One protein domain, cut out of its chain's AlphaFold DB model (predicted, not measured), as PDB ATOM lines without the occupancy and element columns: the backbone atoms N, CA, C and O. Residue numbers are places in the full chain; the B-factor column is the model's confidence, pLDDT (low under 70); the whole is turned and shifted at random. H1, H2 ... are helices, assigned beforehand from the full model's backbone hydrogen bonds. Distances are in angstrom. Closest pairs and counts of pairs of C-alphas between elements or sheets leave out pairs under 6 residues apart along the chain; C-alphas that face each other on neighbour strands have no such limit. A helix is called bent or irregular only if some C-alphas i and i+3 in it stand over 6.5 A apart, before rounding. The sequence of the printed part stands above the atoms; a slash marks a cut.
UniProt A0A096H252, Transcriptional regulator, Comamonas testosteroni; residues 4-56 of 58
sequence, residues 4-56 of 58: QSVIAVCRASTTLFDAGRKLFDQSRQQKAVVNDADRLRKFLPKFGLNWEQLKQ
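What this domain is: This is residues 4 to 56 of the 58 residues of the protein "Transcriptional regulator" of Comamonas testosteroni (UniProt A0A096H252). Four helices make a small body in which H1 and H2 form one side and the long H3 the other, crossing H2 with its first part, while the short H4 folds back after H3 and packs on H1. The link from H2 to H3 swings out at one end of the body, and its residues 26 to 32 stick out as a free loop. The printed part has 53 residues with four named helices, in the order H1, H2, H3, H4, and no named strand; the class is all helix. The whole is compact, with a radius of gyration of the C-alphas of 10.5 A, and elongated in outline, with the C-alphas spanning 31 by 20 by 17 A.

Where its parts are: The printed part opens with H1, residues 4 to 12, which runs 12.2 A from its first to its last C-alpha. It begins at C-alpha 4 at (118.664, 126.048, 197.233). After residues 13 to 15 comes H2, residues 16 to 23, 10.4 A from first to last C-alpha. Residues 24 to 34 then hold no named element. H3, residues 35 to 47, is the longest helix, with 13 residues and 19.0 A from first to last C-alpha; it begins at C-alpha 35 at (120.462, 143.696, 207.736). H3 is neither bent nor irregular, but only just: C-alphas 42 and 45 are 6.1 A apart. After residues 48 to 50 comes H4, residues 51 to 55, 6.4 A from first to last C-alpha. It ends at C-alpha 55 at (127.203, 124.369, 209.090), and Gln 56 is the last printed residue.

How they stand to each other: H1 touches H2, and their closest C-alphas are those of Cys 10 and Ala 19, 5.0 A apart. The lines of these two helices stand at a steep tilt of 49 degrees, and they run opposite ways. H2 in turn touches H3, with the C-alphas of Leu 16 and Ala 37 the closest at 5.3 A. H3 touches H2 with its residues 36 to 40 alone, and the lines of H2 and H3 are about perpendicular at 87 degrees. H1 and H3 are apart. H4 touches H1, where the closest C-alphas are those of Arg 11 and Leu 54, 5.8 A apart. H3 and H4 are close but not clearly touching, with the C-alphas of Arg 41 and Trp 51 the closest at 6.9 A. H2 and H4 are also close but not clearly touching, with the C-alphas of Leu 16 and Trp 51 the closest at 7.7 A. In H1, H2 and H4 every O i to N i+4 pair of the backbone is within hydrogen-bond range; in H3 it is 6 of 9.

The domain as a whole: The two C-alphas farthest apart are those of Gln 30 and Gln 56, at 32.5 A, while the first and last printed C-alphas, those of Gln 4 and Gln 56, are 16.7 A apart. The printed part runs from residue 4 to residue 56 and has no cut. The links from H1 to H2 and from H3 to H4 are tight, with 3 residues each. The link from H2 to H3 is long, with 11 residues, and residues 26 to 32 stand free: each of their C-alphas has no C-alpha 8 or more residues away along the chain within 10 A. The mean pLDDT of the printed part is 76.9. Confidence is low, under 70, in residues 25 to 35, of which residue 35 belongs to H3.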
ATOM      1  N   GLN A   4     117.518 126.892 197.559       84.06
ATOM      2  CA  GLN A   4     118.664 126.048 197.233       84.06
ATOM      3  C   GLN A   4     119.958 126.849 197.025       84.06
ATOM      4  O   GLN A   4     121.007 126.463 197.538       84.06
ATOM      5  N   SER A   5     119.891 127.999 196.345       83.44
ATOM      6  CA  SER A   5     121.044 128.892 196.174       83.44
ATOM      7  C   SER A   5     121.474 129.509 197.505       83.44
ATOM      8  O   SER A   5     122.667 129.596 197.782       83.44
ATOM      9  N   VAL A   6     120.508 129.876 198.360       83.06
ATOM     10  CA  VAL A   6     120.771 130.369 199.723       83.06
ATOM     11  C   VAL A   6     121.534 129.321 200.527       83.06
ATOM     12  O   VAL A   6     122.588 129.620 201.074       83.06
ATOM     13  N   ILE A   7     121.054 128.078 200.532       85.50
ATOM     14  CA  ILE A   7     121.696 126.949 201.216       85.50
ATOM     15  C   ILE A   7     123.111 126.706 200.681       85.50
ATOM     16  O   ILE A   7     124.041 126.585 201.475       85.50
ATOM     17  N   ALA A   8     123.293 126.657 199.359       87.19
ATOM     18  CA  ALA A   8     124.596 126.417 198.741       87.19
ATOM     19  C   ALA A   8     125.625 127.484 199.148       87.19
ATOM     20  O   ALA A   8     126.738 127.153 199.556       87.19
ATOM     21  N   VAL A   9     125.230 128.760 199.120       86.56
ATOM     22  CA  VAL A   9     126.095 129.868 199.538       86.56
ATOM     23  C   VAL A   9     126.352 129.839 201.044       86.56
ATOM     24  O   VAL A   9     127.493 130.026 201.459       86.56
ATOM     25  N   CYS A  10     125.340 129.555 201.867       86.31
ATOM     26  CA  CYS A  10     125.502 129.398 203.312       86.31
ATOM     27  C   CYS A  10     126.495 128.277 203.665       86.31
ATOM     28  O   CYS A  10     127.343 128.477 204.530       86.31
ATOM     29  N   ARG A  11     126.443 127.135 202.964       85.69
ATOM     30  CA  ARG A  11     127.381 126.009 203.146       85.69
ATOM     31  C   ARG A  11     128.798 126.355 202.688       85.69
ATOM     32  O   ARG A  11     129.755 126.038 203.387       85.69
ATOM     33  N   ALA A  12     128.929 127.049 201.558       87.44
ATOM     34  CA  ALA A  12     130.213 127.507 201.023       87.44
ATOM     35  C   ALA A  12     130.838 128.668 201.820       87.44
ATOM     36  O   ALA A  12     131.995 129.020 201.601       87.44
ATOM     37  N   SER A  13     130.078 129.296 202.718       86.81
ATOM     38  CA  SER A  13     130.525 130.446 203.501       86.81
ATOM     39  C   SER A  13     130.853 130.041 204.936       86.81
ATOM     40  O   SER A  13     130.229 129.175 205.554       86.81
ATOM     41  N   THR A  14     131.864 130.681 205.509       81.94
ATOM     42  CA  THR A  14     132.271 130.455 206.902       81.94
ATOM     43  C   THR A  14     131.434 131.256 207.890       81.94
ATOM     44  O   THR A  14     131.239 130.805 209.015       81.94
ATOM     45  N   THR A  15     130.877 132.395 207.469       83.06
ATOM     46  CA  THR A  15     130.079 133.283 208.322       83.06
ATOM     47  C   THR A  15     128.767 133.690 207.649       83.06
ATOM     48  O   THR A  15     128.676 133.752 206.423       83.06
ATOM     49  N   LEU A  16     127.751 134.014 208.462       78.12
ATOM     50  CA  LEU A  16     126.466 134.562 207.996       78.12
ATOM     51  C   LEU A  16     126.647 135.838 207.168       78.12
ATOM     52  O   LEU A  16     125.913 136.071 206.211       78.12
ATOM     53  N   PHE A  17     127.632 136.655 207.540       75.38
ATOM     54  CA  PHE A  17     127.939 137.894 206.846       75.38
ATOM     55  C   PHE A  17     128.502 137.621 205.451       75.38
ATOM     56  O   PHE A  17     128.011 138.200 204.493       75.38
ATOM     57  N   ASP A  18     129.455 136.692 205.311       82.62
ATOM     58  CA  ASP A  18     130.001 136.278 204.010       82.62
ATOM     59  C   ASP A  18     128.925 135.637 203.113       82.62
ATOM     60  O   ASP A  18     128.833 135.948 201.925       82.62
ATOM     61  N   ALA A  19     128.034 134.829 203.702       84.94
ATOM     62  CA  ALA A  19     126.911 134.222 202.992       84.94
ATOM     63  C   ALA A  19     125.916 135.265 202.464       84.94
ATOM     64  O   ALA A  19     125.585 135.266 201.278       84.94
ATOM     65  N   GLY A  20     125.463 136.185 203.325       80.38
ATOM     66  CA  GLY A  20     124.582 137.284 202.926       80.38
ATOM     67  C   GLY A  20     125.250 138.170 201.883       80.38
ATOM     68  O   GLY A  20     124.667 138.499 200.856       80.38
ATOM     69  N   ARG A  21     126.532 138.455 202.075       78.69
ATOM     70  CA  ARG A  21     127.333 139.266 201.175       78.69
ATOM     71  C   ARG A  21     127.475 138.672 199.770       78.69
ATOM     72  O   ARG A  21     127.540 139.451 198.824       78.69
ATOM     73  N   LYS A  22     127.528 137.343 199.636       81.56
ATOM     74  CA  LYS A  22     127.531 136.605 198.358       81.56
ATOM     75  C   LYS A  22     126.137 136.501 197.736       81.56
ATOM     76  O   LYS A  22     125.997 136.644 196.528       81.56
ATOM     77  N   LEU A  23     125.099 136.294 198.550       79.25
ATOM     78  CA  LEU A  23     123.708 136.208 198.081       79.25
ATOM     79  C   LEU A  23     123.159 137.547 197.592       79.25
ATOM     80  O   LEU A  23     122.411 137.596 196.619       79.25
ATOM     81  N   PHE A  24     123.538 138.628 198.266       72.81
ATOM     82  CA  PHE A  24     123.088 139.981 197.974       72.81
ATOM     83  C   PHE A  24     124.169 140.815 197.280       72.81
ATOM     84  O   PHE A  24     123.962 142.010 197.090       72.81
ATOM     85  N   ASP A  25     125.288 140.207 196.849       69.25
ATOM     86  CA  ASP A  25     126.406 140.915 196.211       69.25
ATOM     87  C   ASP A  25     125.954 141.725 194.997       69.25
ATOM     88  O   ASP A  25     126.219 142.918 194.879       69.25
ATOM     89  N   GLN A  26     125.151 141.090 194.143       59.97
ATOM     90  CA  GLN A  26     124.578 141.720 192.956       59.97
ATOM     91  C   GLN A  26     123.525 142.795 193.285       59.97
ATOM     92  O   GLN A  26     123.206 143.615 192.433       59.97
ATOM     93  N   SER A  27     123.008 142.835 194.519       57.34
ATOM     94  CA  SER A  27     122.014 143.814 194.983       57.34
ATOM     95  C   SER A  27     122.634 144.980 195.775       57.34
ATOM     96  O   SER A  27     121.903 145.855 196.257       57.34
ATOM     97  N   ARG A  28     123.970 145.022 195.919       55.28
ATOM     98  CA  ARG A  28     124.689 145.946 196.818       55.28
ATOM     99  C   ARG A  28     124.702 147.418 196.425       55.28
ATOM    100  O   ARG A  28     125.186 148.228 197.208       55.28
ATOM    101  N   GLN A  29     124.120 147.805 195.294       55.06
ATOM    102  CA  GLN A  29     123.979 149.230 194.995       55.06
ATOM    103  C   GLN A  29     122.927 149.943 195.865       55.06
ATOM    104  O   GLN A  29     122.901 151.168 195.841       55.06
ATOM    105  N   GLN A  30     122.070 149.244 196.636       51.44
ATOM    106  CA  GLN A  30     120.896 149.917 197.222       51.44
ATOM    107  C   GLN A  30     120.583 149.760 198.715       51.44
ATOM    108  O   GLN A  30     119.715 150.509 199.160       51.44
ATOM    109  N   LYS A  31     121.198 148.894 199.540       51.00
ATOM    110  CA  LYS A  31     120.845 148.879 200.982       51.00
ATOM    111  C   LYS A  31     121.856 148.205 201.913       51.00
ATOM    112  O   LYS A  31     122.616 147.331 201.523       51.00
ATOM    113  N   ALA A  32     121.826 148.681 203.157       52.97
ATOM    114  CA  ALA A  32     122.769 148.464 204.245       52.97
ATOM    115  C   ALA A  32     123.119 146.992 204.538       52.97
ATOM    116  O   ALA A  32     122.273 146.193 204.939       52.97
ATOM    117  N   VAL A  33     124.423 146.716 204.467       55.94
ATOM    118  CA  VAL A  33     125.127 145.440 204.690       55.94
ATOM    119  C   VAL A  33     124.836 144.798 206.067       55.94
ATOM    120  O   VAL A  33     125.076 143.614 206.281       55.94
ATOM    121  N   VAL A  34     124.267 145.550 207.013       55.56
ATOM    122  CA  VAL A  34     124.012 145.095 208.391       55.56
ATOM    123  C   VAL A  34     122.734 144.245 208.517       55.56
ATOM    124  O   VAL A  34     122.620 143.454 209.449       55.56
ATOM    125  N   ASN A  35     121.780 144.337 207.581       67.44
ATOM    126  CA  ASN A  35     120.462 143.696 207.736       67.44
ATOM    127  C   ASN A  35     120.354 142.293 207.099       67.44
ATOM    128  O   ASN A  35     119.414 141.552 207.381       67.44
ATOM    129  N   ASP A  36     121.301 141.893 206.249       71.50
ATOM    130  CA  ASP A  36     121.176 140.647 205.475       71.50
ATOM    131  C   ASP A  36     121.504 139.393 206.296       71.50
ATOM    132  O   ASP A  36     120.848 138.359 206.144       71.50
ATOM    133  N   ALA A  37     122.459 139.494 207.226       74.00
ATOM    134  CA  ALA A  37     122.768 138.413 208.162       74.00
ATOM    135  C   ALA A  37     121.592 138.138 209.121       74.00
ATOM    136  O   ALA A  37     121.232 136.981 209.346       74.00
ATOM    137  N   ASP A  38     120.952 139.194 209.636       79.19
ATOM    138  CA  ASP A  38     119.763 139.075 210.492       79.19
ATOM    139  C   ASP A  38     118.560 138.533 209.711       79.19
ATOM    140  O   ASP A  38     117.862 137.624 210.170       79.19
ATOM    141  N   ARG A  39     118.363 139.008 208.472       77.56
ATOM    142  CA  ARG A  39     117.336 138.475 207.572       77.56
ATOM    143  C   ARG A  39     117.514 136.994 207.315       77.56
ATOM    144  O   ARG A  39     116.529 136.279 207.427       77.56
ATOM    145  N   LEU A  40     118.721 136.515 207.012       77.06
ATOM    146  CA  LEU A  40     118.965 135.080 206.828       77.06
ATOM    147  C   LEU A  40     118.627 134.292 208.094       77.06
ATOM    148  O   LEU A  40     117.939 133.276 208.014       77.06
ATOM    149  N   ARG A  41     119.017 134.805 209.266       79.69
ATOM    150  CA  ARG A  41     118.727 134.174 210.560       79.69
ATOM    151  C   ARG A  41     117.230 134.109 210.878       79.69
ATOM    152  O   ARG A  41     116.797 133.149 211.501       79.69
ATOM    153  N   LYS A  42     116.432 135.082 210.427       82.31
ATOM    154  CA  LYS A  42     114.960 135.082 210.553       82.31
ATOM    155  C   LYS A  42     114.237 134.381 209.405       82.31
ATOM    156  O   LYS A  42     113.079 134.001 209.556       82.31
ATOM    157  N   PHE A  43     114.877 134.245 208.249       82.06
ATOM    158  CA  PHE A  43     114.296 133.653 207.049       82.06
ATOM    159  C   PHE A  43     114.420 132.134 207.060       82.06
ATOM    160  O   PHE A  43     113.429 131.465 206.800       82.06
ATOM    161  N   LEU A  44     115.585 131.588 207.418       83.06
ATOM    162  CA  LEU A  44     115.822 130.139 207.464       83.06
ATOM    163  C   LEU A  44     114.800 129.384 208.343       83.06
ATOM    164  O   LEU A  44     114.237 128.400 207.854       83.06
ATOM    165  N   PRO A  45     114.444 129.858 209.558       85.81
ATOM    166  CA  PRO A  45     113.462 129.176 210.400       85.81
ATOM    167  C   PRO A  45     112.064 129.114 209.780       85.81
ATOM    168  O   PRO A  45     111.314 128.188 210.071       85.81
ATOM    169  N   LYS A  46     111.711 130.044 208.876       86.38
ATOM    170  CA  LYS A  46     110.433 129.997 208.141       86.38
ATOM    171  C   LYS A  46     110.329 128.786 207.211       86.38
ATOM    172  O   LYS A  46     109.229 128.430 206.813       86.38
ATOM    173  N   PHE A  47     111.462 128.166 206.884       84.19
ATOM    174  CA  PHE A  47     111.560 126.942 206.089       84.19
ATOM    175  C   PHE A  47     111.978 125.731 206.934       84.19
ATOM    176  O   PHE A  47     112.308 124.692 206.374       84.19
ATOM    177  N   GLY A  48     112.008 125.857 208.267       85.50
ATOM    178  CA  GLY A  48     112.486 124.797 209.160       85.50
ATOM    179  C   GLY A  48     113.998 124.556 209.088       85.50
ATOM    180  O   GLY A  48     114.457 123.481 209.456       85.50
ATOM    181  N   LEU A  49     114.766 125.535 208.602       85.94
ATOM    182  CA  LEU A  49     116.222 125.466 208.496       85.94
ATOM    183  C   LEU A  49     116.880 126.402 209.513       85.94
ATOM    184  O   LEU A  49     116.356 127.466 209.840       85.94
ATOM    185  N   ASN A  50     118.074 126.049 209.974       84.44
ATOM    186  CA  ASN A  50     118.907 126.901 210.816       84.44
ATOM    187  C   ASN A  50     120.316 127.017 210.220       84.44
ATOM    188  O   ASN A  50     120.829 126.077 209.620       84.44
ATOM    189  N   TRP A  51     120.967 128.166 210.413       82.75
ATOM    190  CA  TRP A  51     122.360 128.373 210.011       82.75
ATOM    191  C   TRP A  51     123.283 127.293 210.586       82.75
ATOM    192  O   TRP A  51     124.138 126.773 209.879       82.75
ATOM    193  N   GLU A  52     123.069 126.905 211.842       83.25
ATOM    194  CA  GLU A  52     123.849 125.840 212.475       83.25
ATOM    195  C   GLU A  52     123.646 124.484 211.795       83.25
ATOM    196  O   GLU A  52     124.626 123.787 211.567       83.25
ATOM    197  N   GLN A  53     122.425 124.157 211.357       84.50
ATOM    198  CA  GLN A  53     122.156 122.939 210.578       84.50
ATOM    199  C   GLN A  53     122.833 122.967 209.204       84.50
ATOM    200  O   GLN A  53     123.211 121.930 208.673       84.50
ATOM    201  N   LEU A  54     123.008 124.154 208.615       82.31
ATOM    202  CA  LEU A  54     123.743 124.307 207.357       82.31
ATOM    203  C   LEU A  54     125.259 124.159 207.548       82.31
ATOM    204  O   LEU A  54     125.956 123.793 206.601       82.31
ATOM    205  N   LYS A  55     125.775 124.451 208.748       81.50
ATOM    206  CA  LYS A  55     127.203 124.369 209.090       81.50
ATOM    207  C   LYS A  55     127.608 123.034 209.707       81.50
ATOM    208  O   LYS A  55     128.747 122.625 209.500       81.50
ATOM    209  N   GLN A  56     126.708 122.350 210.407       74.44
ATOM    210  CA  GLN A  56     126.875 120.956 210.810       74.44
ATOM    211  C   GLN A  56     126.730 120.065 209.575       74.44
ATOM    212  O   GLN A  56     125.680 119.491 209.305       74.44
TER     213      GLN A  56